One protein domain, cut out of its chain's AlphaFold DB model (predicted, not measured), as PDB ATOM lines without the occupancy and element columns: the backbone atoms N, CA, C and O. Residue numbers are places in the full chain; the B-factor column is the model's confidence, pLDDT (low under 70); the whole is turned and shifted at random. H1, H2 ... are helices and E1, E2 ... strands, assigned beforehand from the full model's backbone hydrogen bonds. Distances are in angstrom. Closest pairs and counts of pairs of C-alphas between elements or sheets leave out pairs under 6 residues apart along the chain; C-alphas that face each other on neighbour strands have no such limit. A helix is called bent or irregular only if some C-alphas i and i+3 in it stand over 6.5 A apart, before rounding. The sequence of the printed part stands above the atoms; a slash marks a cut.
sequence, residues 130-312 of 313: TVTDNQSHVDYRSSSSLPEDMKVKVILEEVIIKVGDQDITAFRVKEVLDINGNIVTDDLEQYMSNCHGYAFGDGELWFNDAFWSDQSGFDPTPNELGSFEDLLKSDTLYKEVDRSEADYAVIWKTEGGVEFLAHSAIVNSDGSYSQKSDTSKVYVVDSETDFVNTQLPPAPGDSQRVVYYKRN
ATOM      1  N   THR A 130     -50.416  36.372   2.571       96.38
ATOM      2  CA  THR A 130     -49.423  37.272   1.967       96.38
ATOM      3  C   THR A 130     -48.102  36.545   1.763       96.38
ATOM      4  O   THR A 130     -47.430  36.181   2.720       96.38
ATOM      5  N   VAL A 131     -47.714  36.362   0.505       94.81
ATOM      6  CA  VAL A 131     -46.446  35.726   0.114       94.81
ATOM      7  C   VAL A 131     -45.277  36.651   0.420       94.81
ATOM      8  O   VAL A 131     -45.333  37.838   0.086       94.81
ATOM      9  N   THR A 132     -44.211  36.113   1.008       93.56
ATOM     10  CA  THR A 132     -42.967  36.853   1.249       93.56
ATOM     11  C   THR A 132     -41.897  36.488   0.214       93.56
ATOM     12  O   THR A 132     -42.071  35.602  -0.622       93.56
ATOM     13  N   ASP A 133     -40.761  37.188   0.242       91.31
ATOM     14  CA  ASP A 133     -39.611  36.845  -0.604       91.31
ATOM     15  C   ASP A 133     -38.785  35.667  -0.033       91.31
ATOM     16  O   ASP A 133     -37.822  35.222  -0.669       91.31
ATOM     17  N   ASN A 134     -39.140  35.155   1.153       87.81
ATOM     18  CA  ASN A 134     -38.420  34.077   1.822       87.81
ATOM     19  C   ASN A 134     -38.840  32.708   1.270       87.81
ATOM     20  O   ASN A 134     -40.008  32.433   0.995       87.81
ATOM     21  N   GLN A 135     -37.859  31.821   1.109       88.81
ATOM     22  CA  GLN A 135     -38.073  30.444   0.673       88.81
ATOM     23  C   GLN A 135     -37.316  29.486   1.577       88.81
ATOM     24  O   GLN A 135     -36.216  29.781   2.045       88.81
ATOM     25  N   SER A 136     -37.901  28.312   1.751       88.38
ATOM     26  CA  SER A 136     -37.344  27.205   2.509       88.38
ATOM     27  C   SER A 136     -37.397  25.929   1.669       88.38
ATOM     28  O   SER A 136     -37.867  25.918   0.527       88.38
ATOM     29  N   HIS A 137     -36.855  24.842   2.197       89.69
ATOM     30  CA  HIS A 137     -37.031  23.533   1.599       89.69
ATOM     31  C   HIS A 137     -36.906  22.420   2.625       89.69
ATOM     32  O   HIS A 137     -36.223  22.551   3.637       89.69
ATOM     33  N   VAL A 138     -37.486  21.286   2.262       88.88
ATOM     34  CA  VAL A 138     -37.373  20.017   2.966       88.88
ATOM     35  C   VAL A 138     -36.766  19.008   2.013       88.88
ATOM     36  O   VAL A 138     -37.251  18.865   0.892       88.88
ATOM     37  N   ASP A 139     -35.691  18.333   2.409       91.50
ATOM     38  CA  ASP A 139     -34.998  17.383   1.535       91.50
ATOM     39  C   ASP A 139     -35.065  15.959   2.094       91.50
ATOM     40  O   ASP A 139     -34.286  15.566   2.960       91.50
ATOM     41  N   TYR A 140     -35.990  15.169   1.554       90.19
ATOM     42  CA  TYR A 140     -36.167  13.758   1.884       90.19
ATOM     43  C   TYR A 140     -35.345  12.822   0.998       90.19
ATOM     44  O   TYR A 140     -35.375  11.606   1.192       90.19
ATOM     45  N   ARG A 141     -34.582  13.344   0.029       91.31
ATOM     46  CA  ARG A 141     -33.895  12.508  -0.972       91.31
ATOM     47  C   ARG A 141     -32.808  11.615  -0.380       91.31
ATOM     48  O   ARG A 141     -32.471  10.588  -0.964       91.31
ATOM     49  N   SER A 142     -32.271  11.983   0.780       88.12
ATOM     50  CA  SER A 142     -31.288  11.186   1.521       88.12
ATOM     51  C   SER A 142     -31.895  10.287   2.598       88.12
ATOM     52  O   SER A 142     -31.145   9.567   3.257       88.12
ATOM     53  N   SER A 143     -33.215  10.316   2.807       86.31
ATOM     54  CA  SER A 143     -33.851   9.528   3.862       86.31
ATOM     55  C   SER A 143     -33.734   8.032   3.571       86.31
ATOM     56  O   SER A 143     -34.162   7.555   2.521       86.31
ATOM     57  N   SER A 144     -33.162   7.268   4.503       87.75
ATOM     58  CA  SER A 144     -33.074   5.809   4.383       87.75
ATOM     59  C   SER A 144     -34.358   5.089   4.794       87.75
ATOM     60  O   SER A 144     -34.485   3.901   4.518       87.75
ATOM     61  N   SER A 145     -35.277   5.776   5.477       85.00
ATOM     62  CA  SER A 145     -36.555   5.213   5.931       85.00
ATOM     63  C   SER A 145     -37.668   5.341   4.894       85.00
ATOM     64  O   SER A 145     -38.694   4.681   5.032       85.00
ATOM     65  N   LEU A 146     -37.475   6.168   3.863       86.06
ATOM     66  CA  LEU A 146     -38.481   6.399   2.836       86.06
ATOM     67  C   LEU A 146     -38.271   5.497   1.610       86.06
ATOM     68  O   LEU A 146     -37.131   5.338   1.145       86.06
ATOM     69  N   PRO A 147     -39.362   4.944   1.049       88.81
ATOM     70  CA  PRO A 147     -39.368   4.356  -0.285       88.81
ATOM     71  C   PRO A 147     -38.812   5.317  -1.345       88.81
ATOM     72  O   PRO A 147     -38.902   6.536  -1.209       88.81
ATOM     73  N   GLU A 148     -38.229   4.774  -2.414       87.12
ATOM     74  CA  GLU A 148     -37.557   5.569  -3.453       87.12
ATOM     75  C   GLU A 148     -38.497   6.564  -4.156       87.12
ATOM     76  O   GLU A 148     -38.092   7.669  -4.498       87.12
ATOM     77  N   ASP A 149     -39.762   6.194  -4.326       85.69
ATOM     78  CA  ASP A 149     -40.831   7.015  -4.897       85.69
ATOM     79  C   ASP A 149     -41.341   8.115  -3.949       85.69
ATOM     80  O   ASP A 149     -42.024   9.035  -4.392       85.69
ATOM     81  N   MET A 150     -40.960   8.077  -2.670       88.88
ATOM     82  CA  MET A 150     -41.241   9.130  -1.685       88.88
ATOM     83  C   MET A 150     -40.040  10.050  -1.429       88.88
ATOM     84  O   MET A 150     -40.144  11.025  -0.682       88.88
ATOM     85  N   LYS A 151     -38.888   9.774  -2.048       91.69
ATOM     86  CA  LYS A 151     -37.673  10.584  -1.915       91.69
ATOM     87  C   LYS A 151     -37.760  11.834  -2.775       91.69
ATOM     88  O   LYS A 151     -37.378  11.840  -3.945       91.69
ATOM     89  N   VAL A 152     -38.217  12.913  -2.153       94.19
ATOM     90  CA  VAL A 152     -38.417  14.206  -2.810       94.19
ATOM     91  C   VAL A 152     -37.707  15.344  -2.087       94.19
ATOM     92  O   VAL A 152     -37.325  15.231  -0.925       94.19
ATOM     93  N   LYS A 153     -37.543  16.467  -2.778       94.75
ATOM     94  CA  LYS A 153     -37.250  17.761  -2.173       94.75
ATOM     95  C   LYS A 153     -38.463  18.668  -2.347       94.75
ATOM     96  O   LYS A 153     -38.824  18.982  -3.476       94.75
ATOM     97  N   VAL A 154     -39.056  19.105  -1.246       93.44
ATOM     98  CA  VAL A 154     -40.176  20.050  -1.233       93.44
ATOM     99  C   VAL A 154     -39.606  21.460  -1.130       93.44
ATOM    100  O   VAL A 154     -38.861  21.761  -0.200       93.44
ATOM    101  N   ILE A 155     -39.904  22.316  -2.101       93.56
ATOM    102  CA  ILE A 155     -39.557  23.737  -2.098       93.56
ATOM    103  C   ILE A 155     -40.750  24.509  -1.553       93.56
ATOM    104  O   ILE A 155     -41.865  24.412  -2.068       93.56
ATOM    105  N   LEU A 156     -40.485  25.295  -0.521       93.69
ATOM    106  CA  LEU A 156     -41.475  26.024   0.245       93.69
ATOM    107  C   LEU A 156     -41.286  27.523   0.029       93.69
ATOM    108  O   LEU A 156     -40.156  28.014  -0.026       93.69
ATOM    109  N   GLU A 157     -42.383  28.261  -0.064       94.00
ATOM    110  CA  GLU A 157     -42.371  29.719   0.043       94.00
ATOM    111  C   GLU A 157     -43.120  30.142   1.301       94.00
ATOM    112  O   GLU A 157     -44.156  29.570   1.643       94.00
ATOM    113  N   GLU A 158     -42.541  31.099   2.016       92.88
ATOM    114  CA  GLU A 158     -43.108  31.608   3.254       92.88
ATOM    115  C   GLU A 158     -44.327  32.485   2.952       92.88
ATOM    116  O   GLU A 158     -44.345  33.297   2.018       92.88
ATOM    117  N   VAL A 159     -45.354  32.307   3.771       94.12
ATOM    118  CA  VAL A 159     -46.580  33.090   3.745       94.12
ATOM    119  C   VAL A 159     -46.894  33.605   5.141       94.12
ATOM    120  O   VAL A 159     -46.650  32.933   6.144       94.12
ATOM    121  N   ILE A 160     -47.458  34.805   5.194       92.81
ATOM    122  CA  ILE A 160     -48.000  35.401   6.409       92.81
ATOM    123  C   ILE A 160     -49.520  35.344   6.334       92.81
ATOM    124  O   ILE A 160     -50.119  35.856   5.381       92.81
ATOM    125  N   ILE A 161     -50.125  34.730   7.345       92.06
ATOM    126  CA  ILE A 161     -51.571  34.650   7.537       92.06
ATOM    127  C   ILE A 161     -51.918  35.592   8.674       92.06
ATOM    128  O   ILE A 161     -51.315  35.527   9.747       92.06
ATOM    129  N   LYS A 162     -52.884  36.474   8.445       88.44
ATOM    130  CA  LYS A 162     -53.315  37.413   9.468       88.44
ATOM    131  C   LYS A 162     -54.506  36.846  10.215       88.44
ATOM    132  O   LYS A 162     -55.520  36.536   9.599       88.44
ATOM    133  N   VAL A 163     -54.401  36.764  11.537       84.12
ATOM    134  CA  VAL A 163     -55.530  36.402  12.387       84.12
ATOM    135  C   VAL A 163     -55.732  37.444  13.475       84.12
ATOM    136  O   VAL A 163     -54.980  37.533  14.447       84.12
ATOM    137  N   GLY A 164     -56.749  38.285  13.287       80.81
ATOM    138  CA  GLY A 164     -56.936  39.478  14.106       80.81
ATOM    139  C   GLY A 164     -55.714  40.401  14.022       80.81
ATOM    140  O   GLY A 164     -55.372  40.901  12.950       80.81
ATOM    141  N   ASP A 165     -55.055  40.617  15.161       81.38
ATOM    142  CA  ASP A 165     -53.833  41.430  15.272       81.38
ATOM    143  C   ASP A 165     -52.538  40.592  15.262       81.38
ATOM    144  O   ASP A 165     -51.448  41.151  15.412       81.38
ATOM    145  N   GLN A 166     -52.638  39.268  15.113       82.62
ATOM    146  CA  GLN A 166     -51.499  38.354  15.092       82.62
ATOM    147  C   GLN A 166     -51.149  37.951  13.657       82.62
ATOM    148  O   GLN A 166     -52.023  37.616  12.859       82.62
ATOM    149  N   ASP A 167     -49.851  37.939  13.363       88.25
ATOM    150  CA  ASP A 167     -49.306  37.366  12.138       88.25
ATOM    151  C   ASP A 167     -48.825  35.941  12.443       88.25
ATOM    152  O   ASP A 167     -48.058  35.721  13.386       88.25
ATOM    153  N   ILE A 168     -49.286  34.976  11.651       88.81
ATOM    154  CA  ILE A 168     -48.849  33.581  11.695       88.81
ATOM    155  C   ILE A 168     -47.968  33.326  10.480       88.81
ATOM    156  O   ILE A 168     -48.389  33.539   9.341       88.81
ATOM    157  N   THR A 169     -46.750  32.850  10.724       90.00
ATOM    158  CA  THR A 169     -45.850  32.413   9.657       90.00
ATOM    159  C   THR A 169     -46.137  30.955   9.325       90.00
ATOM    160  O   THR A 169     -46.095  30.089  10.197       90.00
ATOM    161  N   ALA A 170     -46.390  30.680   8.051       92.38
ATOM    162  CA  ALA A 170     -46.523  29.336   7.511       92.38
ATOM    163  C   ALA A 170     -45.779  29.248   6.174       92.38
ATOM    164  O   ALA A 170     -45.175  30.211   5.699       92.38
ATOM    165  N   PHE A 171     -45.830  28.082   5.548       93.25
ATOM    166  CA  PHE A 171     -45.270  27.869   4.226       93.25
ATOM    167  C   PHE A 171     -46.302  27.228   3.319       93.25
ATOM    168  O   PHE A 171     -47.107  26.418   3.763       93.25
ATOM    169  N   ARG A 172     -46.238  27.536   2.031       94.25
ATOM    170  CA  ARG A 172     -46.958  26.785   1.002       94.25
ATOM    171  C   ARG A 172     -45.964  26.106   0.079       94.25
ATOM    172  O   ARG A 172     -44.840  26.587  -0.116       94.25
ATOM    173  N   VAL A 173     -46.368  24.983  -0.498       94.50
ATOM    174  CA  VAL A 173     -45.516  24.290  -1.459       94.50
ATOM    175  C   VAL A 173     -45.507  25.042  -2.773       94.50
ATOM    176  O   VAL A 173     -46.528  25.211  -3.432       94.50
ATOM    177  N   LYS A 174     -44.308  25.443  -3.175       94.88
ATOM    178  CA  LYS A 174     -44.062  26.073  -4.464       94.88
ATOM    179  C   LYS A 174     -43.764  25.040  -5.543       94.88
ATOM    180  O   LYS A 174     -44.196  25.181  -6.683       94.88
ATOM    181  N   GLU A 175     -42.966  24.032  -5.200       95.94
ATOM    182  CA  GLU A 175     -42.484  23.019  -6.139       95.94
ATOM    183  C   GLU A 175     -42.048  21.760  -5.384       95.94
ATOM    184  O   GLU A 175     -41.544  21.844  -4.266       95.94
ATOM    185  N   VAL A 176     -42.196  20.590  -6.004       95.94
ATOM    186  CA  VAL A 176     -41.660  19.324  -5.488       95.94
ATOM    187  C   VAL A 176     -40.737  18.725  -6.538       95.94
ATOM    188  O   VAL A 176     -41.098  18.640  -7.710       95.94
ATOM    189  N   LEU A 177     -39.542  18.316  -6.123       96.12
ATOM    190  CA  LEU A 177     -38.533  17.708  -6.984       96.12
ATOM    191  C   LEU A 177     -38.326  16.241  -6.608       96.12
ATOM    192  O   LEU A 177     -38.151  15.934  -5.432       96.12
ATOM    193  N   ASP A 178     -38.282  15.344  -7.589       94.62
ATOM    194  CA  ASP A 178     -37.938  13.937  -7.377       94.62
ATOM    195  C   ASP A 178     -36.450  13.762  -7.000       94.62
ATOM    196  O   ASP A 178     -35.658  14.716  -6.947       94.62
ATOM    197  N   ILE A 179     -36.029  12.516  -6.767       94.31
ATOM    198  CA  ILE A 179     -34.635  12.206  -6.426       94.31
ATOM    199  C   ILE A 179     -33.622  12.638  -7.503       94.31
ATOM    200  O   ILE A 179     -32.471  12.950  -7.192       94.31
ATOM    201  N   ASN A 180     -34.049  12.720  -8.764       94.94
ATOM    202  CA  ASN A 180     -33.227  13.140  -9.897       94.94
ATOM    203  C   ASN A 180     -33.263  14.662 -10.126       94.94
ATOM    204  O   ASN A 180     -32.526  15.166 -10.975       94.94
ATOM    205  N   GLY A 181     -34.084  15.397  -9.371       95.06
ATOM    206  CA  GLY A 181     -34.284  16.835  -9.518       95.06
ATOM    207  C   GLY A 181     -35.299  17.229 -10.593       95.06
ATOM    208  O   GLY A 181     -35.301  18.387 -11.005       95.06
ATOM    209  N   ASN A 182     -36.136  16.304 -11.070       96.12
ATOM    210  CA  ASN A 182     -37.250  16.630 -11.959       96.12
ATOM    211  C   ASN A 182     -38.447  17.128 -11.151       96.12
ATOM    212  O   ASN A 182     -38.693  16.643 -10.052       96.12
ATOM    213  N   ILE A 183     -39.229  18.038 -11.729       96.31
ATOM    214  CA  ILE A 183     -40.475  18.510 -11.118       96.31
ATOM    215  C   ILE A 183     -41.489  17.365 -11.087       96.31
ATOM    216  O   ILE A 183     -41.819  16.787 -12.125       96.31
ATOM    217  N   VAL A 184     -41.998  17.070  -9.897       93.62
ATOM    218  CA  VAL A 184     -43.133  16.175  -9.686       93.62
ATOM    219  C   VAL A 184     -44.401  16.940 -10.049       93.62
ATOM    220  O   VAL A 184     -44.622  18.048  -9.570       93.62
ATOM    221  N   THR A 185     -45.218  16.374 -10.935       90.38
ATOM    222  CA  THR A 185     -46.466  17.013 -11.404       90.38
ATOM    223  C   THR A 185     -47.717  16.200 -11.088       90.38
ATOM    224  O   THR A 185     -48.804  16.767 -11.038       90.38
ATOM    225  N   ASP A 186     -47.552  14.909 -10.810       86.38
ATOM    226  CA  ASP A 186     -48.615  14.011 -10.371       86.38
ATOM    227  C   ASP A 186     -48.586  13.883  -8.837       86.38
ATOM    228  O   ASP A 186     -47.526  14.022  -8.224       86.38
ATOM    229  N   ASP A 187     -49.736  13.620  -8.210       82.19
ATOM    230  CA  ASP A 187     -49.874  13.372  -6.763       82.19
ATOM    231  C   ASP A 187     -49.286  14.468  -5.843       82.19
ATOM    232  O   ASP A 187     -48.923  14.213  -4.696       82.19
ATOM    233  N   LEU A 188     -49.242  15.722  -6.312       86.25
ATOM    234  CA  LEU A 188     -48.738  16.868  -5.541       86.25
ATOM    235  C   LEU A 188     -49.460  17.067  -4.199       86.25
ATOM    236  O   LEU A 188     -48.834  17.499  -3.232       86.25
ATOM    237  N   GLU A 189     -50.741  16.707  -4.122       86.38
ATOM    238  CA  GLU A 189     -51.589  16.816  -2.928       86.38
ATOM    239  C   GLU A 189     -50.945  16.187  -1.680       86.38
ATOM    240  O   GLU A 189     -50.986  16.753  -0.584       86.38
ATOM    241  N   GLN A 190     -50.239  15.062  -1.845       90.00
ATOM    242  CA  GLN A 190     -49.578  14.392  -0.724       90.00
ATOM    243  C   GLN A 190     -48.430  15.214  -0.127       90.00
ATOM    244  O   GLN A 190     -48.039  14.972   1.008       90.00
ATOM    245  N   TYR A 191     -47.940  16.232  -0.831       92.56
ATOM    246  CA  TYR A 191     -46.882  17.116  -0.356       92.56
ATOM    247  C   TYR A 191     -47.381  18.503   0.031       92.56
ATOM    248  O   TYR A 191     -46.625  19.223   0.659       92.56
ATOM    249  N   MET A 192     -48.617  18.902  -0.294       93.06
ATOM    250  CA  MET A 192     -49.095  20.289  -0.095       93.06
ATOM    251  C   MET A 192     -49.113  20.758   1.364       93.06
ATOM    252  O   MET A 192     -49.054  21.953   1.621       93.06
ATOM    253  N   SER A 193     -49.093  19.821   2.307       94.00
ATOM    254  CA  SER A 193     -49.135  20.080   3.747       94.00
ATOM    255  C   SER A 193     -48.369  19.046   4.557       94.00
ATOM    256  O   SER A 193     -48.233  17.899   4.127       94.00
ATOM    257  N   ASN A 194     -47.945  19.417   5.762       92.38
ATOM    258  CA  ASN A 194     -47.578  18.454   6.800       92.38
ATOM    259  C   ASN A 194     -48.785  18.106   7.693       92.38
ATOM    260  O   ASN A 194     -49.919  18.479   7.391       92.38
ATOM    261  N   CYS A 195     -48.565  17.381   8.791       92.62
ATOM    262  CA  CYS A 195     -49.637  16.972   9.703       92.62
ATOM    263  C   CYS A 195     -50.440  18.153  10.276       92.62
ATOM    264  O   CYS A 195     -51.672  18.136  10.264       92.62
ATOM    265  N   HIS A 196     -49.752  19.204  10.725       93.12
ATOM    266  CA  HIS A 196     -50.366  20.423  11.253       93.12
ATOM    267  C   HIS A 196     -51.112  21.185  10.165       93.12
ATOM    268  O   HIS A 196     -52.242  21.615  10.369       93.12
ATOM    269  N   GLY A 197     -50.500  21.304   8.990       93.62
ATOM    270  CA  GLY A 197     -51.093  21.939   7.826       93.62
ATOM    271  C   GLY A 197     -52.358  21.257   7.332       93.62
ATOM    272  O   GLY A 197     -53.326  21.922   6.985       93.62
ATOM    273  N   TYR A 198     -52.376  19.928   7.357       94.12
ATOM    274  CA  TYR A 198     -53.565  19.155   7.033       94.12
ATOM    275  C   TYR A 198     -54.693  19.395   8.038       94.12
ATOM    276  O   TYR A 198     -55.833  19.599   7.638       94.12
ATOM    277  N   ALA A 199     -54.378  19.400   9.334       93.31
ATOM    278  CA  ALA A 199     -55.389  19.596  10.365       93.31
ATOM    279  C   ALA A 199     -55.913  21.040  10.413       93.31
ATOM    280  O   ALA A 199     -57.117  21.255  10.500       93.31
ATOM    281  N   PHE A 200     -55.027  22.030  10.358       92.31
ATOM    282  CA  PHE A 200     -55.375  23.415  10.670       92.31
ATOM    283  C   PHE A 200     -55.340  24.353   9.469       92.31
ATOM    284  O   PHE A 200     -56.015  25.369   9.508       92.31
ATOM    285  N   GLY A 201     -54.587  24.037   8.419       91.56
ATOM    286  CA  GLY A 201     -54.391  24.891   7.245       91.56
ATOM    287  C   GLY A 201     -54.993  24.320   5.965       91.56
ATOM    288  O   GLY A 201     -54.373  24.433   4.911       91.56
ATOM    289  N   ASP A 202     -56.127  23.626   6.086       89.50
ATOM    290  CA  ASP A 202     -56.913  23.029   4.995       89.50
ATOM    291  C   ASP A 202     -56.135  22.116   4.035       89.50
ATOM    292  O   ASP A 202     -56.542  21.873   2.903       89.50
ATOM    293  N   GLY A 203     -54.992  21.586   4.475       91.50
ATOM    294  CA  GLY A 203     -54.131  20.778   3.620       91.50
ATOM    295  C   GLY A 203     -53.271  21.567   2.630       91.50
ATOM    296  O   GLY A 203     -52.529  20.930   1.879       91.50
ATOM    297  N   GLU A 204     -53.286  22.899   2.678       91.75
ATOM    298  CA  GLU A 204     -52.545  23.787   1.765       91.75
ATOM    299  C   GLU A 204     -51.261  24.371   2.370       91.75
ATOM    300  O   GLU A 204     -50.423  24.938   1.663       91.75
ATOM    301  N   LEU A 205     -51.115  24.253   3.691       93.25
ATOM    302  CA  LEU A 205     -50.055  24.899   4.455       93.25
ATOM    303  C   LEU A 205     -49.084  23.905   5.078       93.25
ATOM    304  O   LEU A 205     -49.396  22.749   5.331       93.25
ATOM    305  N   TRP A 206     -47.897  24.392   5.394       92.38
ATOM    306  CA  TRP A 206     -46.882  23.740   6.203       92.38
ATOM    307  C   TRP A 206     -46.564  24.641   7.390       92.38
ATOM    308  O   TRP A 206     -46.165  25.793   7.213       92.38
ATOM    309  N   PHE A 207     -46.685  24.097   8.596       90.06
ATOM    310  CA  PHE A 207     -46.184  24.741   9.809       90.06
ATOM    311  C   PHE A 207     -44.874  24.058  10.188       90.06
ATOM    312  O   PHE A 207     -44.875  22.871  10.506       90.06
ATOM    313  N   ASN A 208     -43.751  24.764  10.056       77.25
ATOM    314  CA  ASN A 208     -42.427  24.161  10.192       77.25
ATOM    315  C   ASN A 208     -42.126  23.837  11.664       77.25
ATOM    316  O   ASN A 208     -42.293  24.700  12.521       77.25
ATOM    317  N   ASP A 209     -41.684  22.612  11.945       66.06
ATOM    318  CA  ASP A 209     -41.345  22.161  13.298       66.06
ATOM    319  C   ASP A 209     -39.944  22.665  13.702       66.06
ATOM    320  O   ASP A 209     -38.989  22.620  12.918       66.06
ATOM    321  N   ALA A 210     -39.802  23.126  14.946       53.47
ATOM    322  CA  ALA A 210     -38.554  23.640  15.510       53.47
ATOM    323  C   ALA A 210     -37.403  22.610  15.473       53.47
ATOM    324  O   ALA A 210     -36.220  22.985  15.436       53.47
ATOM    325  N   PHE A 211     -37.728  21.312  15.453       51.69
ATOM    326  CA  PHE A 211     -36.754  20.215  15.507       51.69
ATOM    327  C   PHE A 211     -35.977  19.972  14.212       51.69
ATOM    328  O   PHE A 211     -34.972  19.264  14.225       51.69
ATOM    329  N   TRP A 212     -36.362  20.581  13.094       51.03
ATOM    330  CA  TRP A 212     -35.657  20.364  11.826       51.03
ATOM    331  C   TRP A 212     -34.391  21.188  11.636       51.03
ATOM    332  O   TRP A 212     -33.656  20.999  10.662       51.03
ATOM    333  N   SER A 213     -34.093  22.068  12.589       45.12
ATOM    334  CA  SER A 213     -32.925  22.935  12.508       45.12
ATOM    335  C   SER A 213     -31.579  22.213  12.682       45.12
ATOM    336  O   SER A 213     -30.549  22.767  12.293       45.12
ATOM    337  N   ASP A 214     -31.548  20.969  13.185       43.06
ATOM    338  CA  ASP A 214     -30.287  20.288  13.525       43.06
ATOM    339  C   ASP A 214     -29.718  19.333  12.450       43.06
ATOM    340  O   ASP A 214     -28.510  19.070  12.469       43.06
ATOM    341  N   GLN A 215     -30.505  18.883  11.458       42.78
ATOM    342  CA  GLN A 215     -30.043  17.863  10.490       42.78
ATOM    343  C   GLN A 215     -29.633  18.381   9.102       42.78
ATOM    344  O   GLN A 215     -28.945  17.661   8.377       42.78
ATOM    345  N   SER A 216     -29.990  19.607   8.702       43.03
ATOM    346  CA  SER A 216     -29.845  20.044   7.294       43.03
ATOM    347  C   SER A 216     -29.072  21.350   7.062       43.03
ATOM    348  O   SER A 216     -28.939  21.790   5.920       43.03
ATOM    349  N   GLY A 217     -28.482  21.957   8.099       40.69
ATOM    350  CA  GLY A 217     -27.836  23.272   7.956       40.69
ATOM    351  C   GLY A 217     -28.847  24.413   7.818       40.69
ATOM    352  O   GLY A 217     -28.559  25.418   7.168       40.69
ATOM    353  N   PHE A 218     -30.023  24.231   8.417       46.41
ATOM    354  CA  PHE A 218     -31.065  25.237   8.537       46.41
ATOM    355  C   PHE A 218     -30.582  26.394   9.425       46.41
ATOM    356  O   PHE A 218     -29.949  26.176  10.460       46.41
ATOM    357  N   ASP A 219     -30.859  27.626   9.009       43.44
ATOM    358  CA  ASP A 219     -30.658  28.815   9.838       43.44
ATOM    359  C   ASP A 219     -31.717  28.789  10.956       43.44
ATOM    360  O   ASP A 219     -32.903  28.722  10.635       43.44
ATOM    361  N   PRO A 220     -31.347  28.799  12.252       42.38
ATOM    362  CA  PRO A 220     -32.291  28.891  13.364       42.38
ATOM    363  C   PRO A 220     -32.857  30.320  13.451       42.38
ATOM    364  O   PRO A 220     -32.602  31.060  14.402       42.38
ATOM    365  N   THR A 221     -33.583  30.743  12.422       43.31
ATOM    366  CA  THR A 221     -34.467  31.914  12.465       43.31
ATOM    367  C   THR A 221     -35.866  31.468  12.931       43.31
ATOM    368  O   THR A 221     -36.082  30.277  13.125       43.31
ATOM    369  N   PRO A 222     -36.686  32.404  13.440       49.28
ATOM    370  CA  PRO A 222     -37.387  32.250  14.712       49.28
ATOM    371  C   PRO A 222     -38.470  31.175  14.660       49.28
ATOM    372  O   PRO A 222     -39.406  31.347  13.895       49.28
ATOM    373  N   ASN A 223     -38.356  30.173  15.547       58.16
ATOM    374  CA  ASN A 223     -39.361  29.163  15.918       58.16
ATOM    375  C   ASN A 223     -40.747  29.440  15.307       58.16
ATOM    376  O   ASN A 223     -41.597  30.051  15.959       58.16
ATOM    377  N   GLU A 224     -40.940  29.054  14.043       63.91
ATOM    378  CA  GLU A 224     -42.109  29.453  13.256       63.91
ATOM    379  C   GLU A 224     -43.376  28.807  13.828       63.91
ATOM    380  O   GLU A 224     -44.435  29.441  13.907       63.91
ATOM    381  N   LEU A 225     -43.212  27.598  14.377       72.94
ATOM    382  CA  LEU A 225     -44.204  26.899  15.181       72.94
ATOM    383  C   LEU A 225     -44.611  27.681  16.431       72.94
ATOM    384  O   LEU A 225     -45.746  27.562  16.862       72.94
ATOM    385  N   GLY A 226     -43.737  28.519  16.993       75.81
ATOM    386  CA  GLY A 226     -44.034  29.318  18.180       75.81
ATOM    387  C   GLY A 226     -45.250  30.224  17.989       75.81
ATOM    388  O   GLY A 226     -46.097  30.299  18.871       75.81
ATOM    389  N   SER A 227     -45.395  30.836  16.808       78.25
ATOM    390  CA  SER A 227     -46.568  31.668  16.499       78.25
ATOM    391  C   SER A 227     -47.865  30.848  16.437       78.25
ATOM    392  O   SER A 227     -48.903  31.288  16.931       78.25
ATOM    393  N   PHE A 228     -47.791  29.634  15.890       85.62
ATOM    394  CA  PHE A 228     -48.914  28.707  15.802       85.62
ATOM    395  C   PHE A 228     -49.242  28.053  17.157       85.62
ATOM    396  O   PHE A 228     -50.405  27.909  17.524       85.62
ATOM    397  N   GLU A 229     -48.237  27.726  17.962       87.50
ATOM    398  CA  GLU A 229     -48.417  27.273  19.337       87.50
ATOM    399  C   GLU A 229     -49.079  28.339  20.199       87.50
ATOM    400  O   GLU A 229     -49.996  28.026  20.957       87.50
ATOM    401  N   ASP A 230     -48.625  29.589  20.090       84.81
ATOM    402  CA  ASP A 230     -49.215  30.719  20.803       84.81
ATOM    403  C   ASP A 230     -50.684  30.894  20.402       84.81
ATOM    404  O   ASP A 230     -51.530  31.130  21.266       84.81
ATOM    405  N   LEU A 231     -51.009  30.686  19.120       85.88
ATOM    406  CA  LEU A 231     -52.382  30.676  18.623       85.88
ATOM    407  C   LEU A 231     -53.227  29.604  19.326       85.88
ATOM    408  O   LEU A 231     -54.272  29.932  19.894       85.88
ATOM    409  N   LEU A 232     -52.754  28.353  19.354       89.12
ATOM    410  CA  LEU A 232     -53.440  27.236  20.017       89.12
ATOM    411  C   LEU A 232     -53.552  27.422  21.540       89.12
ATOM    412  O   LEU A 232     -54.521  26.975  22.144       89.12
ATOM    413  N   LYS A 233     -52.574  28.081  22.172       86.06
ATOM    414  CA  LYS A 233     -52.537  28.347  23.622       86.06
ATOM    415  C   LYS A 233     -53.350  29.578  24.038       86.06
ATOM    416  O   LYS A 233     -53.566  29.780  25.231       86.06
ATOM    417  N   SER A 234     -53.759  30.425  23.094       84.31
ATOM    418  CA  SER A 234     -54.413  31.706  23.393       84.31
ATOM    419  C   SER A 234     -55.881  31.585  23.819       84.31
ATOM    420  O   SER A 234     -56.440  32.573  24.299       84.31
ATOM    421  N   ASP A 235     -56.515  30.424  23.615       82.38
ATOM    422  CA  ASP A 235     -57.968  30.213  23.729       82.38
ATOM    423  C   ASP A 235     -58.814  31.178  22.868       82.38
ATOM    424  O   ASP A 235     -60.027  31.284  23.054       82.38
ATOM    425  N   THR A 236     -58.205  31.917  21.929       81.56
ATOM    426  CA  THR A 236     -58.931  32.895  21.105       81.56
ATOM    427  C   THR A 236     -59.654  32.208  19.959       81.56
ATOM    428  O   THR A 236     -60.875  32.290  19.891       81.56
ATOM    429  N   LEU A 237     -58.911  31.501  19.105       84.00
ATOM    430  CA  LEU A 237     -59.445  30.812  17.929       84.00
ATOM    431  C   LEU A 237     -59.770  29.346  18.164       84.00
ATOM    432  O   LEU A 237     -60.711  28.801  17.591       84.00
ATOM    433  N   TYR A 238     -58.952  28.707  18.987       89.94
ATOM    434  CA  TYR A 238     -59.055  27.302  19.322       89.94
ATOM    435  C   TYR A 238     -59.118  27.204  20.824       89.94
ATOM    436  O   TYR A 238     -58.325  27.835  21.515       89.94
ATOM    437  N   LYS A 239     -60.062  26.416  21.313       92.00
ATOM    438  CA  LYS A 239     -60.278  26.205  22.732       92.00
ATOM    439  C   LYS A 239     -60.013  24.751  23.067       92.00
ATOM    440  O   LYS A 239     -60.515  23.864  22.376       92.00
ATOM    441  N   GLU A 240     -59.273  24.517  24.145       94.88
ATOM    442  CA  GLU A 240     -59.116  23.171  24.695       94.88
ATOM    443  C   GLU A 240     -60.470  22.648  25.217       94.88
ATOM    444  O   GLU A 240     -61.164  23.319  25.991       94.88
ATOM    445  N   VAL A 241     -60.868  21.457  24.769       95.31
ATOM    446  CA  VAL A 241     -62.160  20.824  25.085       95.31
ATOM    447  C   VAL A 241     -61.995  19.339  25.403       95.31
ATOM    448  O   VAL A 241     -60.919  18.767  25.251       95.31
ATOM    449  N   ASP A 242     -63.080  18.686  25.814       96.69
ATOM    450  CA  ASP A 242     -63.120  17.227  25.867       96.69
ATOM    451  C   ASP A 242     -63.165  16.632  24.449       96.69
ATOM    452  O   ASP A 242     -63.752  17.207  23.531       96.69
ATOM    453  N   ARG A 243     -62.628  15.416  24.280       95.12
ATOM    454  CA  ARG A 243     -62.605  14.695  22.990       95.12
ATOM    455  C   ARG A 243     -63.958  14.674  22.270       95.12
ATOM    456  O   ARG A 243     -63.994  14.740  21.049       95.12
ATOM    457  N   SER A 244     -65.064  14.546  23.004       94.56
ATOM    458  CA  SER A 244     -66.412  14.459  22.422       94.56
ATOM    459  C   SER A 244     -66.890  15.741  21.739       94.56
ATOM    460  O   SER A 244     -67.900  15.705  21.045       94.56
ATOM    461  N   GLU A 245     -66.218  16.865  21.979       94.12
ATOM    462  CA  GLU A 245     -66.557  18.180  21.426       94.12
ATOM    463  C   GLU A 245     -65.490  18.691  20.449       94.12
ATOM    464  O   GLU A 245     -65.604  19.812  19.962       94.12
ATOM    465  N   ALA A 246     -64.436  17.909  20.226       95.19
ATOM    466  CA  ALA A 246     -63.241  18.343  19.531       95.19
ATOM    467  C   ALA A 246     -63.386  18.223  18.015       95.19
ATOM    468  O   ALA A 246     -63.877  17.213  17.515       95.19
ATOM    469  N   ASP A 247     -62.851  19.214  17.311       93.75
ATOM    470  CA  ASP A 247     -62.639  19.170  15.862       93.75
ATOM    471  C   ASP A 247     -61.216  18.682  15.539       93.75
ATOM    472  O   ASP A 247     -60.942  18.172  14.454       93.75
ATOM    473  N   TYR A 248     -60.296  18.820  16.500       95.88
ATOM    474  CA  TYR A 248     -58.871  18.556  16.327       95.88
ATOM    475  C   TYR A 248     -58.266  17.829  17.517       95.88
ATOM    476  O   TYR A 248     -58.656  18.029  18.668       95.88
ATOM    477  N   ALA A 249     -57.238  17.037  17.231       97.00
ATOM    478  CA  ALA A 249     -56.385  16.415  18.226       97.00
ATOM    479  C   ALA A 249     -54.926  16.741  17.927       97.00
ATOM    480  O   ALA A 249     -54.469  16.650  16.788       97.00
ATOM    481  N   VAL A 250     -54.188  17.096  18.968       95.69
ATOM    482  CA  VAL A 250     -52.784  17.484  18.883       95.69
ATOM    483  C   VAL A 250     -51.990  16.670  19.886       95.69
ATOM    484  O   VAL A 250     -52.355  16.590  21.059       95.69
ATOM    485  N   ILE A 251     -50.883  16.090  19.435       93.88
ATOM    486  CA  ILE A 251     -49.924  15.436  20.320       93.88
ATOM    487  C   ILE A 251     -48.897  16.481  20.732       93.88
ATOM    488  O   ILE A 251     -48.107  16.939  19.909       93.88
ATOM    489  N   TRP A 252     -48.895  16.830  22.014       91.94
ATOM    490  CA  TRP A 252     -47.831  17.612  22.627       91.94
ATOM    491  C   TRP A 252     -46.809  16.657  23.228       91.94
ATOM    492  O   TRP A 252     -47.166  15.795  24.040       91.94
ATOM    493  N   LYS A 253     -45.541  16.806  22.846       88.62
ATOM    494  CA  LYS A 253     -44.431  16.012  23.377       88.62
ATOM    495  C   LYS A 253     -43.527  16.896  24.217       88.62
ATOM    496  O   LYS A 253     -43.326  18.059  23.901       88.62
ATOM    497  N   THR A 254     -43.004  16.352  25.310       88.00
ATOM    498  CA  THR A 254     -41.963  16.987  26.118       88.00
ATOM    499  C   THR A 254     -40.690  16.163  26.025       88.00
ATOM    500  O   THR A 254     -40.656  15.048  26.542       88.00
ATOM    501  N   GLU A 255     -39.644  16.726  25.424       84.19
ATOM    502  CA  GLU A 255     -38.308  16.125  25.347       84.19
ATOM    503  C   GLU A 255     -37.294  17.051  26.018       84.19
ATOM    504  O   GLU A 255     -37.286  18.262  25.798       84.19
ATOM    505  N   GLY A 256     -36.458  16.517  26.912       83.81
ATOM    506  CA  GLY A 256     -35.462  17.333  27.621       83.81
ATOM    507  C   GLY A 256     -36.047  18.497  28.446       83.81
ATOM    508  O   GLY A 256     -35.323  19.433  28.784       83.81
ATOM    509  N   GLY A 257     -37.343  18.445  28.778       83.62
ATOM    510  CA  GLY A 257     -38.070  19.502  29.490       83.62
ATOM    511  C   GLY A 257     -38.641  20.614  28.601       83.62
ATOM    512  O   GLY A 257     -39.153  21.594  29.143       83.62
ATOM    513  N   VAL A 258     -38.564  20.478  27.275       83.25
ATOM    514  CA  VAL A 258     -39.164  21.400  26.304       83.25
ATOM    515  C   VAL A 258     -40.405  20.743  25.709       83.25
ATOM    516  O   VAL A 258     -40.307  19.640  25.180       83.25
ATOM    517  N   GLU A 259     -41.559  21.402  25.832       85.81
ATOM    518  CA  GLU A 259     -42.821  20.962  25.224       85.81
ATOM    519  C   GLU A 259     -42.962  21.555  23.813       85.81
ATOM    520  O   GLU A 259     -42.661  22.734  23.629       85.81
ATOM    521  N   PHE A 260     -43.417  20.756  22.847       85.06
ATOM    522  CA  PHE A 260     -43.640  21.147  21.450       85.06
ATOM    523  C   PHE A 260     -44.777  20.334  20.814       85.06
ATOM    524  O   PHE A 260     -45.160  19.272  21.328       85.06
ATOM    525  N   LEU A 261     -45.323  20.823  19.696       88.75
ATOM    526  CA  LEU A 261     -46.298  20.082  18.888       88.75
ATOM    527  C   LEU A 261     -45.574  18.994  18.091       88.75
ATOM    528  O   LEU A 261     -44.772  19.301  17.223       88.75
ATOM    529  N   ALA A 262     -45.872  17.729  18.367       88.62
ATOM    530  CA  ALA A 262     -45.290  16.611  17.628       88.62
ATOM    531  C   ALA A 262     -46.165  16.174  16.448       88.62
ATOM    532  O   ALA A 262     -45.664  15.654  15.457       88.62
ATOM    533  N   HIS A 263     -47.490  16.313  16.572       92.56
ATOM    534  CA  HIS A 263     -48.419  15.847  15.543       92.56
ATOM    535  C   HIS A 263     -49.808  16.456  15.667       92.56
ATOM    536  O   HIS A 263     -50.199  16.933  16.735       92.56
ATOM    537  N   SER A 264     -50.590  16.400  14.592       94.88
ATOM    538  CA  SER A 264     -51.986  16.833  14.600       94.88
ATOM    539  C   SER A 264     -52.871  16.011  13.673       94.88
ATOM    540  O   SER A 264     -52.414  15.458  12.673       94.88
ATOM    541  N   ALA A 265     -54.152  15.956  14.025       96.12
ATOM    542  CA  ALA A 265     -55.203  15.293  13.273       96.12
ATOM    543  C   ALA A 265     -56.528  16.051  13.390       96.12
ATOM    544  O   ALA A 265     -56.775  16.758  14.369       96.12
ATOM    545  N   ILE A 266     -57.398  15.829  12.409       96.19
ATOM    546  CA  ILE A 266     -58.816  16.178  12.474       96.19
ATOM    547  C   ILE A 266     -59.539  15.051  13.215       96.19
ATOM    548  O   ILE A 266     -59.331  13.875  12.905       96.19
ATOM    549  N   VAL A 267     -60.383  15.401  14.181       96.00
ATOM    550  CA  VAL A 267     -61.276  14.464  14.868       96.00
ATOM    551  C   VAL A 267     -62.571  14.386  14.069       96.00
ATOM    552  O   VAL A 267     -63.299  15.364  13.935       96.00
ATOM    553  N   ASN A 268     -62.849  13.219  13.499       95.25
ATOM    554  CA  ASN A 268     -64.042  13.001  12.691       95.25
ATOM    555  C   ASN A 268     -65.277  12.808  13.587       95.25
ATOM    556  O   ASN A 268     -65.178  12.428  14.755       95.25
ATOM    557  N   SER A 269     -66.473  12.982  13.019       92.31
ATOM    558  CA  SER A 269     -67.744  12.861  13.755       92.31
ATOM    559  C   SER A 269     -68.012  11.471  14.353       92.31
ATOM    560  O   SER A 269     -68.833  11.337  15.256       92.31
ATOM    561  N   ASP A 270     -67.360  10.427  13.836       92.94
ATOM    562  CA  ASP A 270     -67.427   9.058  14.365       92.94
ATOM    563  C   ASP A 270     -66.375   8.775  15.458       92.94
ATOM    564  O   ASP A 270     -66.333   7.676  16.012       92.94
ATOM    565  N   GLY A 271     -65.552   9.772  15.801       93.31
ATOM    566  CA  GLY A 271     -64.485   9.688  16.793       93.31
ATOM    567  C   GLY A 271     -63.156   9.140  16.266       93.31
ATOM    568  O   GLY A 271     -62.232   8.996  17.077       93.31
ATOM    569  N   SER A 272     -63.055   8.832  14.968       96.19
ATOM    570  CA  SER A 272     -61.796   8.500  14.290       96.19
ATOM    571  C   SER A 272     -60.942   9.753  14.038       96.19
ATOM    572  O   SER A 272     -61.388  10.882  14.250       96.19
ATOM    573  N   TYR A 273     -59.699   9.558  13.599       96.38
ATOM    574  CA  TYR A 273     -58.725  10.628  13.384       96.38
ATOM    575  C   TYR A 273     -58.236  10.615  11.942       96.38
ATOM    576  O   TYR A 273     -57.575   9.663  11.523       96.38
ATOM    577  N   SER A 274     -58.521  11.683  11.199       95.81
ATOM    578  CA  SER A 274     -57.946  11.917   9.872       95.81
ATOM    579  C   SER A 274     -56.624  12.653  10.027       95.81
ATOM    580  O   SER A 274     -56.574  13.753  10.578       95.81
ATOM    581  N   GLN A 275     -55.546  12.061   9.531       92.75
ATOM    582  CA  GLN A 275     -54.200  12.580   9.724       92.75
ATOM    583  C   GLN A 275     -53.323  12.344   8.502       92.75
ATOM    584  O   GLN A 275     -53.662  11.594   7.586       92.75
ATOM    585  N   LYS A 276     -52.171  13.001   8.502       91.38
ATOM    586  CA  LYS A 276     -51.222  12.981   7.400       91.38
ATOM    587  C   LYS A 276     -49.803  13.039   7.955       91.38
ATOM    588  O   LYS A 276     -49.595  13.652   8.993       91.38
ATOM    589  N   SER A 277     -48.835  12.420   7.284       86.88
ATOM    590  CA  SER A 277     -47.410  12.694   7.521       86.88
ATOM    591  C   SER A 277     -46.854  13.550   6.387       86.88
ATOM    592  O   SER A 277     -47.469  13.651   5.331       86.88
ATOM    593  N   ASP A 278     -45.667  14.113   6.556       86.38
ATOM    594  CA  ASP A 278     -45.099  15.066   5.596       86.38
ATOM    595  C   ASP A 278     -45.007  14.573   4.139       86.38
ATOM    596  O   ASP A 278     -45.086  15.360   3.198       86.38
ATOM    597  N   THR A 279     -44.811  13.266   3.946       83.56
ATOM    598  CA  THR A 279     -44.642  12.637   2.626       83.56
ATOM    599  C   THR A 279     -45.743  11.638   2.279       83.56
ATOM    600  O   THR A 279     -45.653  10.982   1.242       83.56
ATOM    601  N   SER A 280     -46.747  11.466   3.143       84.19
ATOM    602  CA  SER A 280     -47.792  10.452   2.962       84.19
ATOM    603  C   SER A 280     -49.118  11.078   2.560       84.19
ATOM    604  O   SER A 280     -49.409  12.234   2.862       84.19
ATOM    605  N   LYS A 281     -49.969  10.271   1.924       88.62
ATOM    606  CA  LYS A 281     -51.381  10.611   1.727       88.62
ATOM    607  C   LYS A 281     -52.106  10.655   3.073       88.62
ATOM    608  O   LYS A 281     -51.627  10.108   4.067       88.62
ATOM    609  N   VAL A 282     -53.266  11.299   3.081       91.69
ATOM    610  CA  VAL A 282     -54.178  11.286   4.226       91.69
ATOM    611  C   VAL A 282     -54.587   9.847   4.530       91.69
ATOM    612  O   VAL A 282     -54.882   9.068   3.622       91.69
ATOM    613  N   TYR A 283     -54.626   9.504   5.810       91.44
ATOM    614  CA  TYR A 283     -55.144   8.233   6.291       91.44
ATOM    615  C   TYR A 283     -55.946   8.439   7.575       91.44
ATOM    616  O   TYR A 283     -55.779   9.431   8.287       91.44
ATOM    617  N   VAL A 284     -56.842   7.494   7.847       94.81
ATOM    618  CA  VAL A 284     -57.740   7.527   9.003       94.81
ATOM    619  C   VAL A 284     -57.353   6.415   9.967       94.81
ATOM    620  O   VAL A 284     -57.034   5.306   9.538       94.81
ATOM    621  N   VAL A 285     -57.366   6.718  11.263       94.62
ATOM    622  CA  VAL A 285     -57.208   5.723  12.330       94.62
ATOM    623  C   VAL A 285     -58.395   5.764  13.283       94.62
ATOM    624  O   VAL A 285     -58.904   6.831  13.618       94.62
ATOM    625  N   ASP A 286     -58.817   4.594  13.754       95.19
ATOM    626  CA  ASP A 286     -60.082   4.440  14.483       95.19
ATOM    627  C   ASP A 286     -59.943   4.638  16.003       95.19
ATOM    628  O   ASP A 286     -60.926   4.563  16.745       95.19
ATOM    629  N   SER A 287     -58.726   4.870  16.507       94.75
ATOM    630  CA  SER A 287     -58.477   4.988  17.943       94.75
ATOM    631  C   SER A 287     -57.415   6.028  18.303       94.75
ATOM    632  O   SER A 287     -56.491   6.304  17.541       94.75
ATOM    633  N   GLU A 288     -57.532   6.582  19.517       94.44
ATOM    634  CA  GLU A 288     -56.531   7.498  20.086       94.44
ATOM    635  C   GLU A 288     -55.178   6.798  20.247       94.44
ATOM    636  O   GLU A 288     -54.134   7.394  20.009       94.44
ATOM    637  N   THR A 289     -55.195   5.512  20.607       93.50
ATOM    638  CA  THR A 289     -53.989   4.687  20.708       93.50
ATOM    639  C   THR A 289     -53.264   4.616  19.370       93.50
ATOM    640  O   THR A 289     -52.051   4.798  19.333       93.50
ATOM    641  N   ASP A 290     -53.988   4.389  18.272       92.38
ATOM    642  CA  ASP A 290     -53.389   4.329  16.939       92.38
ATOM    643  C   ASP A 290     -52.893   5.704  16.496       92.38
ATOM    644  O   ASP A 290     -51.781   5.800  15.986       92.38
ATOM    645  N   PHE A 291     -53.659   6.768  16.765       93.00
ATOM    646  CA  PHE A 291     -53.237   8.152  16.533       93.00
ATOM    647  C   PHE A 291     -51.907   8.455  17.232       93.00
ATOM    648  O   PHE A 291     -50.961   8.910  16.593       93.00
ATOM    649  N   VAL A 292     -51.792   8.117  18.515       91.44
ATOM    650  CA  VAL A 292     -50.569   8.312  19.300       91.44
ATOM    651  C   VAL A 292     -49.415   7.436  18.801       91.44
ATOM    652  O   VAL A 292     -48.286   7.909  18.710       91.44
ATOM    653  N   ASN A 293     -49.684   6.182  18.431       87.19
ATOM    654  CA  ASN A 293     -48.664   5.242  17.952       87.19
ATOM    655  C   ASN A 293     -48.123   5.568  16.553       87.19
ATOM    656  O   ASN A 293     -47.125   4.977  16.143       87.19
ATOM    657  N   THR A 294     -48.750   6.491  15.817       79.38
ATOM    658  CA  THR A 294     -48.171   6.999  14.561       79.38
ATOM    659  C   THR A 294     -46.898   7.811  14.780       79.38
ATOM    660  O   THR A 294     -46.125   8.000  13.841       79.38
ATOM    661  N   GLN A 295     -46.654   8.258  16.014       77.00
ATOM    662  CA  GLN A 295     -45.459   8.990  16.405       77.00
ATOM    663  C   GLN A 295     -44.401   8.071  17.013       77.00
ATOM    664  O   GLN A 295     -44.699   7.006  17.559       77.00
ATOM    665  N   LEU A 296     -43.136   8.498  16.935       65.88
ATOM    666  CA  LEU A 296     -42.037   7.770  17.565       65.88
ATOM    667  C   LEU A 296     -42.299   7.635  19.072       65.88
ATOM    668  O   LEU A 296     -42.566   8.651  19.728       65.88
ATOM    669  N   PRO A 297     -42.183   6.420  19.643       67.94
ATOM    670  CA  PRO A 297     -42.418   6.218  21.061       67.94
ATOM    671  C   PRO A 297     -41.487   7.124  21.884       67.94
ATOM    672  O   PRO A 297     -40.319   7.296  21.514       67.94
ATOM    673  N   PRO A 298     -41.978   7.715  22.987       70.69
ATOM    674  CA  PRO A 298     -41.179   8.605  23.822       70.69
ATOM    675  C   PRO A 298     -39.923   7.888  24.330       70.69
ATOM    676  O   PRO A 298     -39.985   6.727  24.754       70.69
ATOM    677  N   ALA A 299     -38.776   8.572  24.306       76.25
ATOM    678  CA  ALA A 299     -37.570   8.049  24.927       76.25
ATOM    679  C   ALA A 299     -37.730   8.059  26.462       76.25
ATOM    680  O   ALA A 299     -38.600   8.746  27.008       76.25
ATOM    681  N   PRO A 300     -36.909   7.302  27.213       79.31
ATOM    682  CA  PRO A 300     -36.966   7.328  28.668       79.31
ATOM    683  C   PRO A 300     -36.766   8.747  29.221       79.31
ATOM    684  O   PRO A 300     -35.676   9.306  29.121       79.31
ATOM    685  N   GLY A 301     -37.803   9.295  29.856       80.75
ATOM    686  CA  GLY A 301     -37.803  10.657  30.403       80.75
ATOM    687  C   GLY A 301     -38.648  11.652  29.609       80.75
ATOM    688  O   GLY A 301     -38.940  12.721  30.145       80.75
ATOM    689  N   ASP A 302     -39.092  11.280  28.411       86.94
ATOM    690  CA  ASP A 302     -40.037  12.069  27.632       86.94
ATOM    691  C   ASP A 302     -41.471  11.804  28.099       86.94
ATOM    692  O   ASP A 302     -41.805  10.729  28.617       86.94
ATOM    693  N   SER A 303     -42.346  12.783  27.891       90.38
ATOM    694  CA  SER A 303     -43.788  12.617  28.062       90.38
ATOM    695  C   SER A 303     -44.529  13.049  26.808       90.38
ATOM    696  O   SER A 303     -44.034  13.839  26.008       90.38
ATOM    697  N   GLN A 304     -45.736  12.524  26.644       91.94
ATOM    698  CA  GLN A 304     -46.659  12.950  25.603       91.94
ATOM    699  C   GLN A 304     -48.054  13.099  26.198       91.94
ATOM    700  O   GLN A 304     -48.427  12.356  27.111       91.94
ATOM    701  N   ARG A 305     -48.821  14.051  25.676       93.62
ATOM    702  CA  ARG A 305     -50.245  14.206  25.974       93.62
ATOM    703  C   ARG A 305     -51.000  14.552  24.700       93.62
ATOM    704  O   ARG A 305     -50.491  15.290  23.861       93.62
ATOM    705  N   VAL A 306     -52.217  14.032  24.586       96.19
ATOM    706  CA  VAL A 306     -53.154  14.452  23.545       96.19
ATOM    707  C   VAL A 306     -53.979  15.600  24.102       96.19
ATOM    708  O   VAL A 306     -54.532  15.493  25.196       96.19
ATOM    709  N   VAL A 307     -54.032  16.695  23.355       97.19
ATOM    710  CA  VAL A 307     -54.881  17.846  23.648       97.19
ATOM    711  C   VAL A 307     -55.893  17.982  22.529       97.19
ATOM    712  O   VAL A 307     -55.557  17.860  21.351       97.19
ATOM    713  N   TYR A 308     -57.136  18.198  22.922       97.25
ATOM    714  CA  TYR A 308     -58.274  18.274  22.030       97.25
ATOM    715  C   TYR A 308     -58.700  19.721  21.882       97.25
ATOM    716  O   TYR A 308     -58.886  20.410  22.883       97.25
ATOM    717  N   TYR A 309     -58.860  20.167  20.642       95.31
ATOM    718  CA  TYR A 309     -59.256  21.533  20.345       95.31
ATOM    719  C   TYR A 309     -60.567  21.556  19.578       95.31
ATOM    720  O   TYR A 309     -60.798  20.749  18.677       95.31
ATOM    721  N   LYS A 310     -61.401  22.529  19.922       92.38
ATOM    722  CA  LYS A 310     -62.554  22.948  19.137       92.38
ATOM    723  C   LYS A 310     -62.302  24.350  18.608       92.38
ATOM    724  O   LYS A 310     -61.656  25.151  19.289       92.38
ATOM    725  N   ARG A 311     -62.832  24.671  17.432       88.00
ATOM    726  CA  ARG A 311     -62.914  26.065  16.983       88.00
ATOM    727  C   ARG A 311     -63.793  26.865  17.950       88.00
ATOM    728  O   ARG A 311     -64.845  26.395  18.382       88.00
ATOM    729  N   ASN A 312     -63.328  28.042  18.350       76.94
ATOM    730  CA  ASN A 312     -63.942  28.853  19.396       76.94
ATOM    731  C   ASN A 312     -64.783  29.993  18.814       76.94
ATOM    732  O   ASN A 312     -64.533  31.143  19.146       76.94
TER     733      ASN A 312
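Overview. This is residues 130 to 312 of the 313 residues of an uncharacterized protein of Sphingobacterium phlebotomi (UniProt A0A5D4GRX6). Two strongly twisted antiparallel sheets, one of six strands and one of three long strands, stand apart, and helix H4 bridges them, while the short helix H2 lies over E6 of the larger sheet near the middle of the domain. The larger sheet curls round H5; the smaller sheet is a long twisted ribbon, grazed by H1, and the low-confidence stretch of residues 209 to 224, with H3, leads into H4. The printed part has 183 residues with nine named strands and five named helices, in the order E1 E2 E3 H1 H2 H3 H4 E4 E5 E6 E7 E8 H5 E9, and its class is mixed, helices and strands. The sheets run E4 E9 E5 E6 E7 E8 and E1 E2 E3. The whole is compact, with a radius of gyration of the C-alphas of 16.3 A, and rounded, spanning 46 by 37 by 34 A.

Arrangement. In the larger sheet, E5, residues 248 to 255, and E6, residues 258 to 267, form a hairpin, with N 251 and O 263 2.9 A apart. E7, residues 273 to 275, is antiparallel to E6, with N 266 and O 274 at 2.9 A. E8, residues 283 to 285, is an edge strand beside E7, with N 273 and O 285 at 2.8 A. E5 E6 E7 E8 are a meander, each strand the antiparallel neighbour of the one before. E9, residues 303 to 311, has staggered pairing: its residues 303 to 309 pair with E5, with N 307 and O 250 at 2.8 A, and its residues 309 to 311 with the edge strand E4, residues 238 to 240, with N 310 and O 239 at 2.9 A. H2, residues 195 to 200, is on this sheet at a height of 6.6 A, over E6 and across the strands at 63 degrees on the local plane; the C-alphas of His 196 and Ser 264 are their closest, 5.2 A apart. The sheet curls round H5, residues 288 to 293; the closest C-alphas of H5 and E8 are those of Phe 291 and Val 285, 6.3 A apart. H4, residues 224 to 233, is on the same face as H2, over none of the strands, at a height of 4.4 A, only just above the sheet's level. H4 is also on the second sheet, a meander of E1, residues 130 to 139, E2, residues 153 to 163, and E3, residues 166 to 177. There it lies over E3 at a height of 8.7 A, slantwise to the strands at 47 degrees on the local plane, and the C-alphas of Ile 168 and Ser 227 are their closest, 5.7 A apart. Across the neighbour strands E1 and E2, N 136 and O 156 are 2.9 A apart, and across the neighbour strands E2 and E3, N 159 and O 170 are 2.9 A apart, each within hydrogen-bond range, as are the N and O pairs named above. H1, residues 188 to 191, only grazes this sheet. H3, residues 210 to 214, only grazes the larger one and is close to H4 but not clearly touching, the C-alphas of Ala 210 and Leu 225 being 6.5 A apart. Every O i to N i+4 pair is within range in H2 and H5, against 5 of 6 in H4 and 0 of 1 in H3, where 0 of 2 O i to N i+3 pairs are; H1 is too short for an i+4 pair.

Along the chain. E1 begins at C-alpha 130, (-49.423, 37.272, 1.967), bends by 81 degrees at residue 133 and is 24.6 A long. E2 is 29.9 A and E3 32.9 A long. H4, the longest helix, is 14.7 A long and begins at C-alpha 224, (-42.109, 29.453, 13.256). E5, E6 and E9 are 22.6, 25.8 and 25.9 A long, and E9 ends at C-alpha 311, (-62.914, 26.065, 16.983). The short strands E4, E7 and E8 are 6.8, 6.1 and 6.9 A long, and H1, H2, H3 and H5 are 5.5, 8.7, 9.1 and 8.5 A long. H3 is irregular, but only just: C-alphas 211 and 214 are 6.8 A apart.

Size, cuts and confidence. The two C-alphas farthest apart, those of Asn 180 and Asp 242, are 46.8 A apart. The printed part has no cut. The one long link, residues 140 to 152, joins E1 to E2. The mean pLDDT of the printed part is 86.3; residues 209 to 224 and 296 to 297 are under 70.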